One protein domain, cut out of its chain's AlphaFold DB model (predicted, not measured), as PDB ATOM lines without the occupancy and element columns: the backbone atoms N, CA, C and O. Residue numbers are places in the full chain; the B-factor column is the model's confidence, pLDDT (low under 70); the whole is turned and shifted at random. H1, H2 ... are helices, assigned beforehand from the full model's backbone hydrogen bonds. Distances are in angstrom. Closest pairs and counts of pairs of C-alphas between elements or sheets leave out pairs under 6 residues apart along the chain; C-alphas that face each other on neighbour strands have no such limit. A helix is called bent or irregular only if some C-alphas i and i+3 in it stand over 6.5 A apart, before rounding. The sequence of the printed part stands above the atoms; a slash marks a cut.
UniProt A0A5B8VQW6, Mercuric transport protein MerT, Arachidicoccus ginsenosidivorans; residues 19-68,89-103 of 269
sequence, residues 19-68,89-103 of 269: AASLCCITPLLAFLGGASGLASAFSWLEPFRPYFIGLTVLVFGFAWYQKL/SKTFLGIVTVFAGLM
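AT A GLANCE: This is residues 19 to 68 and 89 to 103 of the 269 residues of the protein "Mercuric transport protein MerT" of Arachidicoccus ginsenosidivorans (UniProt A0A5B8VQW6). Four helices make a loose, open frame: the long, kinked H3 forms one side, H1 stands away from it on the other side, and the short H2 turns the chain between them at one end. H4 runs alongside the far part of H3, and residues 43 to 55 of H3 stand free. The printed part has 65 residues with four named helices, H1 to H4 in chain order, and no named strand; the class is all helix. It is loose, with a radius of gyration of the C-alphas of 14.4 A, and elongated, spanning 43 by 26 by 19 A.

HOW THE PARTS SIT: Start at H1, residues 19 to 33, which forms a helical hairpin with H2, residues 36 to 41, at a shallow tilt of 25 degrees, opposite ways. They only just touch, with 3 pairs of C-alphas within 8 A, through residues 26 to 30 of H1 alone; the closest C-alphas, of Ala 30 and Ser 36, are 6.5 A apart. H2 and H3, residues 43 to 68, meet only through their link. Residues 60 to 67 of H3 alone only just touch H4, residues 90 to 103, with 3 pairs within 8 A; the closest C-alphas, of Phe 60 and Thr 97, are 7.5 A apart. H3 and H4 run opposite ways at a shallow tilt of 20 degrees. H1 is apart from H3 and H4, and H2 is apart from H4. Every O i to N i+4 pair is within hydrogen-bond range in H4, against 8 of 11 in H1, 18 of 22 in H3 and 0 of 2 in H2, where 1 of 3 O i to N i+3 pairs is.

IN THESE COORDINATES: Find C-alpha 19 at (24.425, 60.843, 95.553); from there H1 runs 20.2 A to Gly 33. H2 runs 10.7 A from Ser 36 to Ala 41 and is only just irregular, with C-alphas 36 and 39 6.7 A apart. H3 runs 37.6 A from Ser 43 to C-alpha 68 at (44.832, 78.932, 97.302); it is irregular, with C-alphas 47 and 50 7.4 A apart, and has a kink of 53 degrees near residue 50. H4 runs 20.3 A from Lys 90 to C-alpha 103 at (36.193, 60.803, 83.217).

THE WHOLE: The two C-alphas farthest apart, of Gly 34 and Leu 68, are 42.9 A apart. Residues 69 to 88 are not printed, and C-alphas 68 and 89 are 11.4 A apart across this cut. The links H1 to H2 and H2 to H3 are tight. Look at the B-factor column: pLDDT is under 70 in residues 19 to 46, and its mean over the printed part is 72.8.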
ATOM      1  N   ALA A  19      25.178  60.573  96.780       59.75
ATOM      2  CA  ALA A  19      24.425  60.843  95.553       59.75
ATOM      3  C   ALA A  19      25.344  61.122  94.348       59.75
ATOM      4  O   ALA A  19      25.109  60.605  93.258       59.75
ATOM      5  N   ALA A  20      26.433  61.873  94.546       63.91
ATOM      6  CA  ALA A  20      27.429  62.122  93.505       63.91
ATOM      7  C   ALA A  20      28.247  60.863  93.159       63.91
ATOM      8  O   ALA A  20      28.540  60.613  91.991       63.91
ATOM      9  N   SER A  21      28.589  60.045  94.161       68.94
ATOM     10  CA  SER A  21      29.328  58.791  93.972       68.94
ATOM     11  C   SER A  21      28.492  57.727  93.254       68.94
ATOM     12  O   SER A  21      29.011  57.034  92.377       68.94
ATOM     13  N   LEU A  22      27.187  57.655  93.539       59.97
ATOM     14  CA  LEU A  22      26.243  56.762  92.863       59.97
ATOM     15  C   LEU A  22      26.154  57.050  91.357       59.97
ATOM     16  O   LEU A  22      26.112  56.106  90.575       59.97
ATOM     17  N   CYS A  23      26.251  58.305  90.910       62.97
ATOM     18  CA  CYS A  23      26.295  58.627  89.474       62.97
ATOM     19  C   CYS A  23      27.559  58.115  88.749       62.97
ATOM     20  O   CYS A  23      27.518  57.913  87.538       62.97
ATOM     21  N   CYS A  24      28.669  57.875  89.461       56.97
ATOM     22  CA  CYS A  24      29.945  57.435  88.870       56.97
ATOM     23  C   CYS A  24      30.224  55.937  89.062       56.97
ATOM     24  O   CYS A  24      30.907  55.324  88.244       56.97
ATOM     25  N   ILE A  25      29.684  55.338  90.125       64.62
ATOM     26  CA  ILE A  25      29.797  53.902  90.410       64.62
ATOM     27  C   ILE A  25      28.806  53.096  89.564       64.62
ATOM     28  O   ILE A  25      29.128  51.987  89.145       64.62
ATOM     29  N   THR A  26      27.632  53.651  89.252       59.06
ATOM     30  CA  THR A  26      26.592  52.936  88.490       59.06
ATOM     31  C   THR A  26      27.035  52.558  87.069       59.06
ATOM     32  O   THR A  26      26.834  51.404  86.700       59.06
ATOM     33  N   PRO A  27      27.718  53.419  86.284       59.56
ATOM     34  CA  PRO A  27      28.268  53.024  84.982       59.56
ATOM     35  C   PRO A  27      29.362  51.949  85.081       59.56
ATOM     36  O   PRO A  27      29.435  51.061  84.236       59.56
ATOM     37  N   LEU A  28      30.194  51.997  86.130       60.91
ATOM     38  CA  LEU A  28      31.271  51.028  86.356       60.91
ATOM     39  C   LEU A  28      30.725  49.655  86.788       60.91
ATOM     40  O   LEU A  28      31.192  48.622  86.312       60.91
ATOM     41  N   LEU A  29      29.703  49.638  87.648       59.41
ATOM     42  CA  LEU A  29      28.992  48.420  88.044       59.41
ATOM     43  C   LEU A  29      28.108  47.873  86.916       59.41
ATOM     44  O   LEU A  29      28.005  46.660  86.785       59.41
ATOM     45  N   ALA A  30      27.517  48.724  86.070       58.69
ATOM     46  CA  ALA A  30      26.797  48.294  84.869       58.69
ATOM     47  C   ALA A  30      27.737  47.607  83.862       58.69
ATOM     48  O   ALA A  30      27.372  46.585  83.284       58.69
ATOM     49  N   PHE A  31      28.964  48.123  83.712       59.09
ATOM     50  CA  PHE A  31      30.017  47.521  82.891       59.09
ATOM     51  C   PHE A  31      30.500  46.170  83.445       59.09
ATOM     52  O   PHE A  31      30.581  45.201  82.698       59.09
ATOM     53  N   LEU A  32      30.768  46.072  84.754       56.88
ATOM     54  CA  LEU A  32      31.201  44.815  85.389       56.88
ATOM     55  C   LEU A  32      30.062  43.792  85.560       56.88
ATOM     56  O   LEU A  32      30.322  42.594  85.622       56.88
ATOM     57  N   GLY A  33      28.812  44.250  85.639       59.19
ATOM     58  CA  GLY A  33      27.622  43.425  85.861       59.19
ATOM     59  C   GLY A  33      26.844  43.047  84.597       59.19
ATOM     60  O   GLY A  33      25.829  42.366  84.709       59.19
ATOM     61  N   GLY A  34      27.265  43.498  83.409       49.81
ATOM     62  CA  GLY A  34      26.583  43.200  82.139       49.81
ATOM     63  C   GLY A  34      25.165  43.781  82.020       49.81
ATOM     64  O   GLY A  34      24.389  43.354  81.167       49.81
ATOM     65  N   ALA A  35      24.806  44.745  82.869       48.69
ATOM     66  CA  ALA A  35      23.464  45.306  82.945       48.69
ATOM     67  C   ALA A  35      23.355  46.563  82.068       48.69
ATOM     68  O   ALA A  35      23.525  47.690  82.530       48.69
ATOM     69  N   SER A  36      23.018  46.376  80.793       53.59
ATOM     70  CA  SER A  36      22.687  47.451  79.841       53.59
ATOM     71  C   SER A  36      21.403  48.232  80.189       53.59
ATOM     72  O   SER A  36      21.102  49.234  79.550       53.59
ATOM     73  N   GLY A  37      20.652  47.817  81.217       52.75
ATOM     74  CA  GLY A  37      19.337  48.369  81.571       52.75
ATOM     75  C   GLY A  37      19.321  49.599  82.490       52.75
ATOM     76  O   GLY A  37      18.239  50.064  82.825       52.75
ATOM     77  N   LEU A  38      20.471  50.122  82.930       54.38
ATOM     78  CA  LEU A  38      20.522  51.295  83.824       54.38
ATOM     79  C   LEU A  38      20.704  52.630  83.084       54.38
ATOM     80  O   LEU A  38      20.480  53.677  83.684       54.38
ATOM     81  N   ALA A  39      21.061  52.615  81.794       50.47
ATOM     82  CA  ALA A  39      21.167  53.837  80.989       50.47
ATOM     83  C   ALA A  39      19.801  54.537  80.825       50.47
ATOM     84  O   ALA A  39      19.707  55.756  80.946       50.47
ATOM     85  N   SER A  40      18.729  53.753  80.688       47.00
ATOM     86  CA  SER A  40      17.350  54.225  80.511       47.00
ATOM     87  C   SER A  40      16.756  54.921  81.743       47.00
ATOM     88  O   SER A  40      15.836  55.726  81.607       47.00
ATOM     89  N   ALA A  41      17.292  54.681  82.947       59.62
ATOM     90  CA  ALA A  41      16.871  55.390  84.159       59.62
ATOM     91  C   ALA A  41      17.374  56.849  84.207       59.62
ATOM     92  O   ALA A  41      16.864  57.649  84.990       59.62
ATOM     93  N   PHE A  42      18.355  57.204  83.366       55.84
ATOM     94  CA  PHE A  42      19.000  58.519  83.362       55.84
ATOM     95  C   PHE A  42      18.868  59.284  82.034       55.84
ATOM     96  O   PHE A  42      19.350  60.415  81.965       55.84
ATOM     97  N   SER A  43      18.167  58.757  81.020       57.22
ATOM     98  CA  SER A  43      17.968  59.443  79.725       57.22
ATOM     99  C   SER A  43      17.269  60.809  79.871       57.22
ATOM    100  O   SER A  43      17.577  61.752  79.150       57.22
ATOM    101  N   TRP A  44      16.397  60.994  80.872       63.41
ATOM    102  CA  TRP A  44      15.782  62.307  81.158       63.41
ATOM    103  C   TRP A  44      16.784  63.362  81.682       63.41
ATOM    104  O   TRP A  44      16.523  64.562  81.606       63.41
ATOM    105  N   LEU A  45      17.953  62.942  82.185       65.44
ATOM    106  CA  LEU A  45      19.012  63.826  82.689       65.44
ATOM    107  C   LEU A  45      19.999  64.288  81.602       65.44
ATOM    108  O   LEU A  45      20.781  65.210  81.849       65.44
ATOM    109  N   GLU A  46      19.975  63.685  80.411       66.94
ATOM    110  CA  GLU A  46      20.817  64.058  79.266       66.94
ATOM    111  C   GLU A  46      20.763  65.553  78.904       66.94
ATOM    112  O   GLU A  46      21.836  66.155  78.787       66.94
ATOM    113  N   PRO A  47      19.585  66.209  78.804       79.81
ATOM    114  CA  PRO A  47      19.528  67.645  78.518       79.81
ATOM    115  C   PRO A  47      20.138  68.504  79.636       79.81
ATOM    116  O   PRO A  47      20.632  69.601  79.380       79.81
ATOM    117  N   PHE A  48      20.161  68.003  80.875       79.50
ATOM    118  CA  PHE A  48      20.733  68.710  82.023       79.50
ATOM    119  C   PHE A  48      22.231  68.447  82.229       79.50
ATOM    120  O   PHE A  48      22.882  69.139  83.015       79.50
ATOM    121  N   ARG A  49      22.817  67.493  81.497       77.38
ATOM    122  CA  ARG A  49      24.238  67.127  81.571       77.38
ATOM    123  C   ARG A  49      25.212  68.319  81.519       77.38
ATOM    124  O   ARG A  49      26.098  68.358  82.375       77.38
ATOM    125  N   PRO A  50      25.084  69.318  80.616       82.19
ATOM    126  CA  PRO A  50      26.000  70.464  80.603       82.19
ATOM    127  C   PRO A  50      25.908  71.325  81.872       82.19
ATOM    128  O   PRO A  50      26.923  71.849  82.330       82.19
ATOM    129  N   TYR A  51      24.727  71.425  82.486       86.06
ATOM    130  CA  TYR A  51      24.540  72.170  83.731       86.06
ATOM    131  C   TYR A  51      25.221  71.478  84.911       86.06
ATOM    132  O   TYR A  51      25.867  72.144  85.719       86.06
ATOM    133  N   PHE A  52      25.147  70.145  84.986       82.19
ATOM    134  CA  PHE A  52      25.876  69.381  86.000       82.19
ATOM    135  C   PHE A  52      27.391  69.512  85.830       82.19
ATOM    136  O   PHE A  52      28.089  69.755  86.812       82.19
ATOM    137  N   ILE A  53      27.902  69.437  84.595       83.06
ATOM    138  CA  ILE A  53      29.326  69.672  84.313       83.06
ATOM    139  C   ILE A  53      29.723  71.079  84.783       83.06
ATOM    140  O   ILE A  53      30.673  71.219  85.551       83.06
ATOM    141  N   GLY A  54      28.946  72.104  84.424       87.31
ATOM    142  CA  GLY A  54      29.177  73.478  84.877       87.31
ATOM    143  C   GLY A  54      29.193  73.620  86.404       87.31
ATOM    144  O   GLY A  54      30.113  74.224  86.955       87.31
ATOM    145  N   LEU A  55      28.232  73.007  87.102       86.81
ATOM    146  CA  LEU A  55      28.158  73.017  88.564       86.81
ATOM    147  C   LEU A  55      29.391  72.360  89.201       86.81
ATOM    148  O   LEU A  55      29.957  72.909  90.146       86.81
ATOM    149  N   THR A  56      29.841  71.214  88.679       82.62
ATOM    150  CA  THR A  56      31.038  70.533  89.200       82.62
ATOM    151  C   THR A  56      32.307  71.361  89.010       82.62
ATOM    152  O   THR A  56      33.078  71.513  89.957       82.62
ATOM    153  N   VAL A  57      32.497  71.961  87.830       88.50
ATOM    154  CA  VAL A  57      33.639  72.845  87.545       88.50
ATOM    155  C   VAL A  57      33.625  74.056  88.476       88.50
ATOM    156  O   VAL A  57      34.665  74.413  89.029       88.50
ATOM    157  N   LEU A  58      32.453  74.648  88.714       89.31
ATOM    158  CA  LEU A  58      32.290  75.778  89.628       89.31
ATOM    159  C   LEU A  58      32.662  75.394  91.065       89.31
ATOM    160  O   LEU A  58      33.447  76.094  91.701       89.31
ATOM    161  N   VAL A  59      32.151  74.269  91.573       86.69
ATOM    162  CA  VAL A  59      32.438  73.802  92.940       86.69
ATOM    163  C   VAL A  59      33.920  73.464  93.117       86.69
ATOM    164  O   VAL A  59      34.520  73.882  94.108       86.69
ATOM    165  N   PHE A  60      34.544  72.770  92.159       84.31
ATOM    166  CA  PHE A  60      35.981  72.479  92.210       84.31
ATOM    167  C   PHE A  60      36.836  73.743  92.088       84.31
ATOM    168  O   PHE A  60      37.813  73.890  92.825       84.31
ATOM    169  N   GLY A  61      36.450  74.684  91.223       87.94
ATOM    170  CA  GLY A  61      37.101  75.988  91.108       87.94
ATOM    171  C   GLY A  61      37.013  76.789  92.407       87.94
ATOM    172  O   GLY A  61      38.010  77.343  92.870       87.94
ATOM    173  N   PHE A  62      35.850  76.780  93.061       86.06
ATOM    174  CA  PHE A  62      35.648  77.434  94.352       86.06
ATOM    175  C   PHE A  62      36.444  76.763  95.482       86.06
ATOM    176  O   PHE A  62      37.027  77.452  96.320       86.06
ATOM    177  N   ALA A  63      36.541  75.430  95.484       82.88
ATOM    178  CA  ALA A  63      37.373  74.689  96.432       82.88
ATOM    179  C   ALA A  63      38.866  75.021  96.266       82.88
ATOM    180  O   ALA A  63      39.565  75.267  97.253       82.88
ATOM    181  N   TRP A  64      39.348  75.108  95.021       83.25
ATOM    182  CA  TRP A  64      40.699  75.580  94.715       83.25
ATOM    183  C   TRP A  64      40.916  77.022  95.168       83.25
ATOM    184  O   TRP A  64      41.927  77.305  95.807       83.25
ATOM    185  N   TYR A  65      39.952  77.912  94.923       84.31
ATOM    186  CA  TYR A  65      40.010  79.302  95.368       84.31
ATOM    187  C   TYR A  65      40.127  79.412  96.894       84.31
ATOM    188  O   TYR A  65      40.993  80.129  97.395       84.31
ATOM    189  N   GLN A  66      39.327  78.652  97.652       81.06
ATOM    190  CA  GLN A  66      39.429  78.620  99.114       81.06
ATOM    191  C   GLN A  66      40.774  78.071  99.603       81.06
ATOM    192  O   GLN A  66      41.292  78.542 100.613       81.06
ATOM    193  N   LYS A  67      41.355  77.092  98.899       76.25
ATOM    194  CA  LYS A  67      42.623  76.460  99.292       76.25
ATOM    195  C   LYS A  67      43.868  77.252  98.872       76.25
ATOM    196  O   LYS A  67      44.910  77.122  99.517       76.25
ATOM    197  N   LEU A  68      43.778  78.037  97.797       76.50
ATOM    198  CA  LEU A  68      44.832  78.932  97.302       76.50
ATOM    199  C   LEU A  68      44.847  80.280  98.026       76.50
ATOM    200  O   LEU A  68      45.877  80.952  98.011       76.50
ATOM    201  N   SER A  89      44.970  67.866 101.860       79.12
ATOM    202  CA  SER A  89      46.184  68.241 101.134       79.12
ATOM    203  C   SER A  89      45.874  68.804  99.738       79.12
ATOM    204  O   SER A  89      44.842  68.510  99.134       79.12
ATOM    205  N   LYS A  90      46.784  69.632  99.202       78.50
ATOM    206  CA  LYS A  90      46.682  70.152  97.823       78.50
ATOM    207  C   LYS A  90      46.867  69.037  96.782       78.50
ATOM    208  O   LYS A  90      46.301  69.118  95.697       78.50
ATOM    209  N   THR A  91      47.616  67.986  97.125       79.31
ATOM    210  CA  THR A  91      47.868  66.830  96.256       79.31
ATOM    211  C   THR A  91      46.615  65.977  96.081       79.31
ATOM    212  O   THR A  91      46.298  65.611  94.954       79.31
ATOM    213  N   PHE A  92      45.847  65.744  97.149       82.88
ATOM    214  CA  PHE A  92      44.570  65.033  97.051       82.88
ATOM    215  C   PHE A  92      43.565  65.775  96.158       82.88
ATOM    216  O   PHE A  92      42.991  65.176  95.250       82.88
ATOM    217  N   LEU A  93      43.408  67.092  96.352       80.62
ATOM    218  CA  LEU A  93      42.530  67.910  95.508       80.62
ATOM    219  C   LEU A  93      42.970  67.867  94.033       80.62
ATOM    220  O   LEU A  93      42.129  67.725  93.150       80.62
ATOM    221  N   GLY A  94      44.279  67.915  93.764       86.31
ATOM    222  CA  GLY A  94      44.833  67.768  92.416       86.31
ATOM    223  C   GLY A  94      44.494  66.424  91.765       86.31
ATOM    224  O   GLY A  94      43.982  66.407  90.648       86.31
ATOM    225  N   ILE A  95      44.695  65.308  92.476       87.12
ATOM    226  CA  ILE A  95      44.398  63.953  91.974       87.12
ATOM    227  C   ILE A  95      42.914  63.815  91.616       87.12
ATOM    228  O   ILE A  95      42.583  63.338  90.531       87.12
ATOM    229  N   VAL A  96      42.019  64.282  92.492       86.56
ATOM    230  CA  VAL A  96      40.567  64.239  92.249       86.56
ATOM    231  C   VAL A  96      40.185  65.082  91.030       86.56
ATOM    232  O   VAL A  96      39.361  64.654  90.224       86.56
ATOM    233  N   THR A  97      40.813  66.247  90.850       87.06
ATOM    234  CA  THR A  97      40.539  67.129  89.704       87.06
ATOM    235  C   THR A  97      40.988  66.491  88.382       87.06
ATOM    236  O   THR A  97      40.251  66.530  87.399       87.06
ATOM    237  N   VAL A  98      42.164  65.852  88.358       90.50
ATOM    238  CA  VAL A  98      42.686  65.140  87.174       90.50
ATOM    239  C   VAL A  98      41.802  63.947  86.816       90.50
ATOM    240  O   VAL A  98      41.433  63.779  85.655       90.50
ATOM    241  N   PHE A  99      41.415  63.149  87.811       86.44
ATOM    242  CA  PHE A  99      40.534  62.003  87.608       86.44
ATOM    243  C   PHE A  99      39.157  62.424  87.072       86.44
ATOM    244  O   PHE A  99      38.659  61.831  86.114       86.44
ATOM    245  N   ALA A 100      38.569  63.490  87.629       85.38
ATOM    246  CA  ALA A 100      37.308  64.046  87.144       85.38
ATOM    247  C   ALA A 100      37.416  64.539  85.690       85.38
ATOM    248  O   ALA A 100      36.540  64.246  84.878       85.38
ATOM    249  N   GLY A 101      38.508  65.226  85.336       86.69
ATOM    250  CA  GLY A 101      38.767  65.660  83.961       86.69
ATOM    251  C   GLY A 101      38.888  64.493  82.978       86.69
ATOM    252  O   GLY A 101      38.309  64.536  81.895       86.69
ATOM    253  N   LEU A 102      39.572  63.417  83.376       85.94
ATOM    254  CA  LEU A 102      39.723  62.214  82.557       85.94
ATOM    255  C   LEU A 102      38.379  61.507  82.324       85.94
ATOM    256  O   LEU A 102      38.062  61.165  81.187       85.94
ATOM    257  N   MET A 103      37.549  61.355  83.363       82.69
ATOM    258  CA  MET A 103      36.193  60.803  83.217       82.69
ATOM    259  C   MET A 103      35.297  61.673  82.328       82.69
ATOM    260  O   MET A 103      34.512  61.144  81.545       82.69
TER     261      MET A 103